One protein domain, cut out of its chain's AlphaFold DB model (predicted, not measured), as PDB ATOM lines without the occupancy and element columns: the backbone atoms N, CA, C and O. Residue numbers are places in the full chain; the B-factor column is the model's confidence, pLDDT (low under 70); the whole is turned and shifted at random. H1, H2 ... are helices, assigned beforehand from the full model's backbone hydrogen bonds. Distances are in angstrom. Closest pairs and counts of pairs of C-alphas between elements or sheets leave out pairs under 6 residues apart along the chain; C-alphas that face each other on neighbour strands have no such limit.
ATOM      1  N   VAL A   3     -30.028 -17.940  39.582       95.38
ATOM      2  CA  VAL A   3     -28.817 -18.463  40.230       95.38
ATOM      3  C   VAL A   3     -28.920 -19.968  40.478       95.38
ATOM      4  O   VAL A   3     -28.014 -20.711  40.125       95.38
ATOM      5  N   ARG A   4     -30.054 -20.440  41.003       94.38
ATOM      6  CA  ARG A   4     -30.294 -21.864  41.266       94.38
ATOM      7  C   ARG A   4     -30.292 -22.703  39.990       94.38
ATOM      8  O   ARG A   4     -29.658 -23.751  39.936       94.38
ATOM      9  N   ASP A   5     -30.954 -22.209  38.948       94.44
ATOM     10  CA  ASP A   5     -31.000 -22.877  37.645       94.44
ATOM     11  C   ASP A   5     -29.589 -22.990  37.028       94.44
ATOM     12  O   ASP A   5     -29.244 -24.005  36.422       94.44
ATOM     13  N   HIS A   6     -28.735 -21.987  37.251       95.50
ATOM     14  CA  HIS A   6     -27.338 -22.019  36.824       95.50
ATOM     15  C   HIS A   6     -26.461 -22.963  37.666       95.50
ATOM     16  O   HIS A   6     -25.718 -23.763  37.103       95.50
ATOM     17  N   LEU A   7     -26.533 -22.886  38.999       93.12
ATOM     18  CA  LEU A   7     -25.618 -23.602  39.900       93.12
ATOM     19  C   LEU A   7     -26.018 -25.057  40.147       93.12
ATOM     20  O   LEU A   7     -25.165 -25.939  40.126       93.12
ATOM     21  N   GLU A   8     -27.303 -25.319  40.391       91.19
ATOM     22  CA  GLU A   8     -27.782 -26.660  40.745       91.19
ATOM     23  C   GLU A   8     -28.094 -27.493  39.502       91.19
ATOM     24  O   GLU A   8     -27.808 -28.688  39.458       91.19
ATOM     25  N   CYS A   9     -28.684 -26.860  38.484       91.31
ATOM     26  CA  CYS A   9     -29.081 -27.533  37.247       91.31
ATOM     27  C   CYS A   9     -28.041 -27.390  36.125       91.31
ATOM     28  O   CYS A   9     -28.187 -28.032  35.085       91.31
ATOM     29  N   GLY A  10     -26.992 -26.583  36.324       94.94
ATOM     30  CA  GLY A  10     -25.905 -26.410  35.359       94.94
ATOM     31  C   GLY A  10     -26.315 -25.686  34.076       94.94
ATOM     32  O   GLY A  10     -25.605 -25.796  33.075       94.94
ATOM     33  N   LEU A  11     -27.454 -24.982  34.071       96.31
ATOM     34  CA  LEU A  11     -27.956 -24.335  32.863       96.31
ATOM     35  C   LEU A  11     -27.073 -23.149  32.468       96.31
ATOM     36  O   LEU A  11     -26.720 -22.294  33.290       96.31
ATOM     37  N   SER A  12     -26.752 -23.057  31.183       97.06
ATOM     38  CA  SER A  12     -26.119 -21.872  30.604       97.06
ATOM     39  C   SER A  12     -27.090 -20.687  30.534       97.06
ATOM     40  O   SER A  12     -28.310 -20.847  30.576       97.06
ATOM     41  N   ALA A  13     -26.557 -19.470  30.379       96.06
ATOM     42  CA  ALA A  13     -27.389 -18.273  30.247       96.06
ATOM     43  C   ALA A  13     -28.357 -18.351  29.048       96.06
ATOM     44  O   ALA A  13     -29.509 -17.938  29.170       96.06
ATOM     45  N   ASP A  14     -27.916 -18.933  27.928       97.31
ATOM     46  CA  ASP A  14     -28.754 -19.182  26.747       97.31
ATOM     47  C   ASP A  14     -29.905 -20.154  27.059       97.31
ATOM     48  O   ASP A  14     -31.049 -19.922  26.665       97.31
ATOM     49  N   GLU A  15     -29.632 -21.228  27.805       97.62
ATOM     50  CA  GLU A  15     -30.661 -22.193  28.215       97.62
ATOM     51  C   GLU A  15     -31.683 -21.566  29.166       97.62
ATOM     52  O   GLU A  15     -32.885 -21.773  28.989       97.62
ATOM     53  N   ILE A  16     -31.227 -20.735  30.105       97.12
ATOM     54  CA  ILE A  16     -32.100 -19.996  31.027       97.12
ATOM     55  C   ILE A  16     -33.008 -19.033  30.249       97.12
ATOM     56  O   ILE A  16     -34.221 -19.033  30.456       97.12
ATOM     57  N   VAL A  17     -32.467 -18.248  29.311       97.50
ATOM     58  CA  VAL A  17     -33.274 -17.335  28.476       97.50
ATOM     59  C   VAL A  17     -34.246 -18.109  27.583       97.50
ATOM     60  O   VAL A  17     -35.394 -17.701  27.407       97.50
ATOM     61  N   ARG A  18     -33.833 -19.261  27.046       96.62
ATOM     62  CA  ARG A  18     -34.715 -20.123  26.250       96.62
ATOM     63  C   ARG A  18     -35.875 -20.682  27.077       96.62
ATOM     64  O   ARG A  18     -36.987 -20.787  26.560       96.62
ATOM     65  N   GLN A  19     -35.622 -21.049  28.332       95.88
ATOM     66  CA  GLN A  19     -36.636 -21.566  29.254       95.88
ATOM     67  C   GLN A  19     -37.567 -20.466  29.781       95.88
ATOM     68  O   GLN A  19     -38.751 -20.718  30.014       95.88
ATOM     69  N   TYR A  20     -37.056 -19.239  29.898       95.44
ATOM     70  CA  TYR A  20     -37.793 -18.062  30.348       95.44
ATOM     71  C   TYR A  20     -37.709 -16.938  29.301       95.44
ATOM     72  O   TYR A  20     -36.962 -15.979  29.494       95.44
ATOM     73  N   PRO A  21     -38.508 -16.991  28.212       93.56
ATOM     74  CA  PRO A  21     -38.371 -16.077  27.067       93.56
ATOM     75  C   PRO A  21     -38.591 -14.588  27.371       93.56
ATOM     76  O   PRO A  21     -38.340 -13.739  26.519       93.56
ATOM     77  N   TYR A  22     -39.112 -14.266  28.555       95.38
ATOM     78  CA  TYR A  22     -39.289 -12.897  29.034       95.38
ATOM     79  C   TYR A  22     -38.019 -12.309  29.668       95.38
ATOM     80  O   TYR A  22     -37.957 -11.094  29.844       95.38
ATOM     81  N   LEU A  23     -37.026 -13.138  30.005       96.81
ATOM     82  CA  LEU A  23     -35.736 -12.690  30.519       96.81
ATOM     83  C   LEU A  23     -34.805 -12.292  29.379       96.81
ATOM     84  O   LEU A  23     -34.713 -12.954  28.344       96.81
ATOM     85  N   LYS A  24     -34.039 -11.229  29.602       97.62
ATOM     86  CA  LYS A  24     -32.914 -10.848  28.748       97.62
ATOM     87  C   LYS A  24     -31.629 -11.462  29.292       97.62
ATOM     88  O   LYS A  24     -31.427 -11.530  30.501       97.62
ATOM     89  N   HIS A  25     -30.688 -11.773  28.402       98.00
ATOM     90  CA  HIS A  25     -29.333 -12.193  28.784       98.00
ATOM     91  C   HIS A  25     -28.684 -11.241  29.798       98.00
ATOM     92  O   HIS A  25     -28.046 -11.688  30.742       98.00
ATOM     93  N   ALA A  26     -28.890  -9.929  29.642       98.00
ATOM     94  CA  ALA A  26     -28.371  -8.929  30.572       98.00
ATOM     95  C   ALA A  26     -28.898  -9.113  32.005       98.00
ATOM     96  O   ALA A  26     -28.136  -8.948  32.948       98.00
ATOM     97  N   GLU A  27     -30.169  -9.482  32.178       97.88
ATOM     98  CA  GLU A  27     -30.765  -9.724  33.498       97.88
ATOM     99  C   GLU A  27     -30.218 -11.013  34.116       97.88
ATOM    100  O   GLU A  27     -29.918 -11.046  35.308       97.88
ATOM    101  N   VAL A  28     -30.005 -12.046  33.292       98.00
ATOM    102  CA  VAL A  28     -29.363 -13.295  33.722       98.00
ATOM    103  C   VAL A  28     -27.939 -13.034  34.203       98.00
ATOM    104  O   VAL A  28     -27.597 -13.382  35.330       98.00
ATOM    105  N   TYR A  29     -27.119 -12.360  33.395       98.19
ATOM    106  CA  TYR A  29     -25.749 -12.033  33.785       98.19
ATOM    107  C   TYR A  29     -25.685 -11.068  34.972       98.19
ATOM    108  O   TYR A  29     -24.800 -11.218  35.810       98.19
ATOM    109  N   ALA A  30     -26.619 -10.119  35.091       98.12
ATOM    110  CA  ALA A  30     -26.699  -9.236  36.253       98.12
ATOM    111  C   ALA A  30     -26.993 -10.021  37.539       98.12
ATOM    112  O   ALA A  30     -26.310  -9.816  38.540       98.12
ATOM    113  N   ALA A  31     -27.942 -10.961  37.501       97.06
ATOM    114  CA  ALA A  31     -28.249 -11.821  38.642       97.06
ATOM    115  C   ALA A  31     -27.052 -12.700  39.040       97.06
ATOM    116  O   ALA A  31     -26.737 -12.807  40.223       97.06
ATOM    117  N   LEU A  32     -26.351 -13.285  38.061       97.50
ATOM    118  CA  LEU A  32     -25.147 -14.079  38.323       97.50
ATOM    119  C   LEU A  32     -24.004 -13.225  38.884       97.50
ATOM    120  O   LEU A  32     -23.343 -13.641  39.827       97.50
ATOM    121  N   THR A  33     -23.795 -12.020  38.348       98.44
ATOM    122  CA  THR A  33     -22.787 -11.077  38.865       98.44
ATOM    123  C   THR A  33     -23.079 -10.729  40.319       98.44
ATOM    124  O   THR A  33     -22.205 -10.866  41.169       98.44
ATOM    125  N   TYR A  34     -24.329 -10.361  40.620       97.81
ATOM    126  CA  TYR A  34     -24.741 -10.046  41.982       97.81
ATOM    127  C   TYR A  34     -24.510 -11.225  42.934       97.81
ATOM    128  O   TYR A  34     -23.982 -11.024  44.025       97.81
ATOM    129  N   TYR A  35     -24.834 -12.448  42.498       97.62
ATOM    130  CA  TYR A  35     -24.547 -13.658  43.263       97.62
ATOM    131  C   TYR A  35     -23.058 -13.804  43.571       97.62
ATOM    132  O   TYR A  35     -22.704 -13.980  44.728       97.62
ATOM    133  N   TYR A  36     -22.182 -13.709  42.569       97.56
ATOM    134  CA  TYR A  36     -20.745 -13.884  42.792       97.56
ATOM    135  C   TYR A  36     -20.152 -12.819  43.726       97.56
ATOM    136  O   TYR A  36     -19.241 -13.133  44.490       97.56
ATOM    137  N   ASP A  37     -20.711 -11.607  43.737       98.56
ATOM    138  CA  ASP A  37     -20.317 -10.547  44.673       98.56
ATOM    139  C   ASP A  37     -20.896 -10.739  46.094       98.56
ATOM    140  O   ASP A  37     -20.326 -10.231  47.061       98.56
ATOM    141  N   HIS A  38     -22.005 -11.480  46.245       97.88
ATOM    142  CA  HIS A  38     -22.770 -11.618  47.499       97.88
ATOM    143  C   HIS A  38     -23.101 -13.081  47.856       97.88
ATOM    144  O   HIS A  38     -24.135 -13.352  48.466       97.88
ATOM    145  N   GLN A  39     -22.231 -14.039  47.511       97.19
ATOM    146  CA  GLN A  39     -22.545 -15.479  47.581       97.19
ATOM    147  C   GLN A  39     -23.099 -15.906  48.939       97.19
ATOM    148  O   GLN A  39     -24.174 -16.485  49.015       97.19
ATOM    149  N   GLY A  40     -22.420 -15.539  50.029       97.56
ATOM    150  CA  GLY A  40     -22.836 -15.952  51.367       97.56
ATOM    151  C   GLY A  40     -24.168 -15.353  51.827       97.56
ATOM    152  O   GLY A  40     -24.790 -15.902  52.728       97.56
ATOM    153  N   GLU A  41     -24.610 -14.216  51.287       97.69
ATOM    154  CA  GLU A  41     -25.956 -13.678  51.540       97.69
ATOM    155  C   GLU A  41     -27.002 -14.501  50.793       97.69
ATOM    156  O   GLU A  41     -27.910 -15.045  51.417       97.69
ATOM    157  N   VAL A  42     -26.805 -14.671  49.489       96.12
ATOM    158  CA  VAL A  42     -27.753 -15.371  48.620       96.12
ATOM    159  C   VAL A  42     -27.860 -16.857  48.977       96.12
ATOM    160  O   VAL A  42     -28.963 -17.395  49.008       96.12
ATOM    161  N   ASP A  43     -26.754 -17.525  49.317       96.56
ATOM    162  CA  ASP A  43     -26.759 -18.923  49.770       96.56
ATOM    163  C   ASP A  43     -27.596 -19.086  51.050       96.56
ATOM    164  O   ASP A  43     -28.407 -20.005  51.144       96.56
ATOM    165  N   ARG A  44     -27.475 -18.153  52.009       96.81
ATOM    166  CA  ARG A  44     -28.290 -18.164  53.239       96.81
ATOM    167  C   ARG A  44     -29.777 -17.975  52.945       96.81
ATOM    168  O   ARG A  44     -30.602 -18.631  53.577       96.81
ATOM    169  N   GLU A  45     -30.126 -17.093  52.011       95.12
ATOM    170  CA  GLU A  45     -31.518 -16.911  51.584       95.12
ATOM    171  C   GLU A  45     -32.073 -18.175  50.916       95.12
ATOM    172  O   GLU A  45     -33.171 -18.618  51.259       95.12
ATOM    173  N   MET A  46     -31.299 -18.803  50.025       93.81
ATOM    174  CA  MET A  46     -31.690 -20.053  49.363       93.81
ATOM    175  C   MET A  46     -31.875 -21.206  50.363       93.81
ATOM    176  O   MET A  46     -32.833 -21.975  50.249       93.81
ATOM    177  N   GLU A  47     -30.996 -21.327  51.361       95.19
ATOM    178  CA  GLU A  47     -31.136 -22.316  52.437       95.19
ATOM    179  C   GLU A  47     -32.414 -22.100  53.259       95.19
ATOM    180  O   GLU A  47     -33.109 -23.066  53.590       95.19
ATOM    181  N   GLU A  48     -32.748 -20.848  53.571       95.81
ATOM    182  CA  GLU A  48     -33.962 -20.525  54.319       95.81
ATOM    183  C   GLU A  48     -35.231 -20.798  53.500       95.81
ATOM    184  O   GLU A  48     -36.172 -21.409  54.013       95.81
ATOM    185  N   GLU A  49     -35.249 -20.445  52.211       93.31
ATOM    186  CA  GLU A  49     -36.347 -20.818  51.311       93.31
ATOM    187  C   GLU A  49     -36.552 -22.339  51.263       93.31
ATOM    188  O   GLU A  49     -37.688 -22.819  51.358       93.31
ATOM    189  N   ASN A  50     -35.464 -23.107  51.155       92.38
ATOM    190  CA  ASN A  50     -35.523 -24.566  51.150       92.38
ATOM    191  C   ASN A  50     -36.102 -25.110  52.464       92.38
ATOM    192  O   ASN A  50     -37.011 -25.943  52.426       92.38
ATOM    193  N   ARG A  51     -35.659 -24.589  53.616       94.94
ATOM    194  CA  ARG A  51     -36.191 -24.963  54.939       94.94
ATOM    195  C   ARG A  51     -37.701 -24.722  55.026       94.94
ATOM    196  O   ARG A  51     -38.450 -25.612  55.428       94.94
ATOM    197  N   LEU A  52     -38.168 -23.550  54.592       92.94
ATOM    198  CA  LEU A  52     -39.593 -23.199  54.607       92.94
ATOM    199  C   LEU A  52     -40.427 -24.120  53.704       92.94
ATOM    200  O   LEU A  52     -41.540 -24.519  54.067       92.94
ATOM    201  N   LEU A  53     -39.900 -24.491  52.533       89.62
ATOM    202  CA  LEU A  53     -40.555 -25.436  51.625       89.62
ATOM    203  C   LEU A  53     -40.633 -26.847  52.222       89.62
ATOM    204  O   LEU A  53     -41.682 -27.496  52.119       89.62
ATOM    205  N   GLU A  54     -39.565 -27.315  52.866       90.69
ATOM    206  CA  GLU A  54     -39.535 -28.604  53.561       90.69
ATOM    207  C   GLU A  54     -40.556 -28.654  54.701       90.69
ATOM    208  O   GLU A  54     -41.346 -29.603  54.787       90.69
ATOM    209  N   GLU A  55     -40.603 -27.614  55.532       90.50
ATOM    210  CA  GLU A  55     -41.577 -27.485  56.617       90.50
ATOM    211  C   GLU A  55     -43.015 -27.484  56.084       90.50
ATOM    212  O   GLU A  55     -43.865 -28.237  56.574       90.50
ATOM    213  N   ALA A  56     -43.287 -26.706  55.034       87.50
ATOM    214  CA  ALA A  56     -44.601 -26.655  54.401       87.50
ATOM    215  C   ALA A  56     -45.014 -28.008  53.796       87.50
ATOM    216  O   ALA A  56     -46.189 -28.378  53.849       87.50
ATOM    217  N   ASN A  57     -44.075 -28.763  53.222       82.94
ATOM    218  CA  ASN A  57     -44.347 -30.093  52.678       82.94
ATOM    219  C   ASN A  57     -44.603 -31.123  53.790       82.94
ATOM    220  O   ASN A  57     -45.537 -31.921  53.695       82.94
ATOM    221  N   ASN A  58     -43.828 -31.072  54.876       78.56
ATOM    222  CA  ASN A  58     -43.986 -31.977  56.013       78.56
ATOM    223  C   ASN A  58     -45.304 -31.737  56.772       78.56
ATOM    224  O   ASN A  58     -45.911 -32.677  57.280       78.56
ATOM    225  N   GLN A  59     -45.805 -30.499  56.796       72.81
ATOM    226  CA  GLN A  59     -47.134 -30.188  57.336       72.81
ATOM    227  C   GLN A  59     -48.278 -30.711  56.450       72.81
ATOM    228  O   GLN A  59     -49.355 -31.032  56.952       72.81
ATOM    229  N   LYS A  60     -48.054 -30.859  55.139       67.06
ATOM    230  CA  LYS A  60     -49.055 -31.301  54.154       67.06
ATOM    231  C   LYS A  60     -49.177 -32.823  54.022       67.06
ATOM    232  O   LYS A  60     -49.617 -33.280  52.969       67.06
ATOM    233  N   GLN A  61     -48.819 -33.614  55.044       62.06
ATOM    234  CA  GLN A  61     -48.967 -35.081  55.015       62.06
ATOM    235  C   GLN A  61     -50.367 -35.447  54.492       62.06
ATOM    236  O   GLN A  61     -51.359 -35.200  55.185       62.06
ATOM    237  N   PRO A  62     -50.507 -35.999  53.273       64.75
ATOM    238  CA  PRO A  62     -51.835 -36.223  52.742       64.75
ATOM    239  C   PRO A  62     -52.458 -37.376  53.540       64.75
ATOM    240  O   PRO A  62     -51.778 -38.378  53.784       64.75
ATOM    241  N   PRO A  63     -53.745 -37.304  53.923       65.62
ATOM    242  CA  PRO A  63     -54.391 -38.319  54.764       65.62
ATOM    243  C   PRO A  63     -54.312 -39.737  54.169       65.62
ATOM    244  O   PRO A  63     -54.414 -40.734  54.882       65.62
ATOM    245  N   VAL A  64     -54.061 -39.860  52.860       69.25
ATOM    246  CA  VAL A  64     -53.756 -41.134  52.196       69.25
ATOM    247  C   VAL A  64     -52.450 -41.777  52.687       69.25
ATOM    248  O   VAL A  64     -52.422 -42.988  52.886       69.25
ATOM    249  N   ALA A  65     -51.393 -41.004  52.955       71.50
ATOM    250  CA  ALA A  65     -50.113 -41.519  53.442       71.50
ATOM    251  C   ALA A  65     -50.240 -42.075  54.870       71.50
ATOM    252  O   ALA A  65     -49.690 -43.135  55.180       71.50
ATOM    253  N   GLU A  66     -51.034 -41.419  55.720       68.44
ATOM    254  CA  GLU A  66     -51.351 -41.915  57.062       68.44
ATOM    255  C   GLU A  66     -52.192 -43.202  57.004       68.44
ATOM    256  O   GLU A  66     -51.870 -44.195  57.668       68.44
ATOM    257  N   ARG A  67     -53.213 -43.240  56.135       70.00
ATOM    258  CA  ARG A  67     -54.033 -44.441  55.902       70.00
ATOM    259  C   ARG A  67     -53.195 -45.625  55.407       70.00
ATOM    260  O   ARG A  67     -53.360 -46.728  55.923       70.00
ATOM    261  N   LEU A  68     -52.269 -45.406  54.471       74.19
ATOM    262  CA  LEU A  68     -51.370 -46.448  53.956       74.19
ATOM    263  C   LEU A  68     -50.411 -46.976  55.035       74.19
ATOM    264  O   LEU A  68     -50.211 -48.187  55.135       74.19
ATOM    265  N   ARG A  69     -49.871 -46.101  55.899       72.31
ATOM    266  CA  ARG A  69     -49.052 -46.514  57.058       72.31
ATOM    267  C   ARG A  69     -49.847 -47.372  58.044       72.31
ATOM    268  O   ARG A  69     -49.303 -48.339  58.574       72.31
ATOM    269  N   LYS A  70     -51.123 -47.045  58.276       72.81
ATOM    270  CA  LYS A  70     -52.007 -47.812  59.167       72.81
ATOM    271  C   LYS A  70     -52.326 -49.191  58.587       72.81
ATOM    272  O   LYS A  70     -52.200 -50.173  59.303       72.81
ATOM    273  N   ILE A  71     -52.613 -49.276  57.284       74.50
ATOM    274  CA  ILE A  71     -52.834 -50.553  56.583       74.50
ATOM    275  C   ILE A  71     -51.582 -51.437  56.648       74.50
ATOM    276  O   ILE A  71     -51.699 -52.607  56.992       74.50
ATOM    277  N   LYS A  72     -50.388 -50.874  56.416       66.31
ATOM    278  CA  LYS A  72     -49.123 -51.629  56.460       66.31
ATOM    279  C   LYS A  72     -48.784 -52.166  57.861       66.31
ATOM    280  O   LYS A  72     -48.157 -53.214  57.969       66.31
ATOM    281  N   LYS A  73     -49.219 -51.474  58.926       59.62
ATOM    282  CA  LYS A  73     -49.121 -51.947  60.323       59.62
ATOM    283  C   LYS A  73     -50.162 -53.022  60.655       59.62
ATOM    284  O   LYS A  73     -49.863 -53.908  61.444       59.62
ATOM    285  N   SER A  74     -51.349 -52.969  60.047       57.78
ATOM    286  CA  SER A  74     -52.392 -53.996  60.196       57.78
ATOM    287  C   SER A  74     -52.120 -55.268  59.388       57.78
ATOM    288  O   SER A  74     -52.652 -56.320  59.723       57.78
TER     289      SER A  74
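AT A GLANCE: This is residues 3 to 74 of the 78 residues of an uncharacterized protein of Verrucomicrobia bacterium (UniProt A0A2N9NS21). A small head of three short helices, H1, H2 and H3, sits at one end of the model, and the long helix H4 leads away from it as an arm, followed by H5 at the far tip. H4 begins at the end of H3, about perpendicular to it, and residues 47 to 74 stick out free of the head. The printed part has 72 residues with five named helices, in the order H1, H2, H3, H4, H5, and no named strand; the class is all helix. The whole is extended, with a radius of gyration of the C-alphas of 18.8 A and spans of 58 by 28 by 18 A, much of the length made by the arm.

IN THESE COORDINATES: The longest helix, H4, covers residues 39 to 59 and measures 30.3 A from C-alpha 39 at (-22.545, -15.479, 47.581) to C-alpha 59 at (-47.134, -30.188, 57.336). Before it comes H3, residues 25 to 37, 18.3 A long. H2 holds residues 13 to 19 and is 9.9 A long. H1 holds residues 3 to 7 and is 6.1 A long, starting with C-alpha 3 at (-28.817, -18.463, 40.230). After H4 comes H5, residues 63 to 74, 16.7 A long, ending with C-alpha 74 at (-52.392, -53.996, 60.196).

HOW THE PARTS SIT: H4 touches no helix. It is close to H3 but not clearly touching, with the closest C-alphas, those of Tyr 35 and Val 42, 6.5 A apart; their lines stand about perpendicular at 80 degrees. H4 and H1 are near each other, with 5 pairs of C-alphas within 10 A. In the head, H2 touches residues 25 to 29 of H3 alone; the closest C-alphas are those of Ala 13 and Val 28, 6.4 A apart, and the two run opposite ways at a steep tilt of 56 degrees. H1 only just touches residues 31 to 35 of H3, with 3 pairs of C-alphas within 8 A, the closest being Val 3 and Leu 32 at 6.0 A. H1 only just touches H2 too, also with 3 pairs, the closest C-alphas being those of Asp 5 and Ile 16 at 7.3 A. H5 is apart from H1, H2, H3 and H4. In H1, H2, H3 and H5 every O i to N i+4 pair is within hydrogen-bond range; in H4 it is 16 of 17.

THE WHOLE: The two C-alphas farthest apart, those of Ala 26 and Ser 74, are 59.0 A from each other. Without the free residues 47 to 74, the body of 44 residues spans 28 by 19 by 13 A. The printed part has no cut, and its four links are tight. The mean pLDDT of the printed part is 89.1, and it is under 70 at residues 60 to 64, residue 66 and residues 72 to 74.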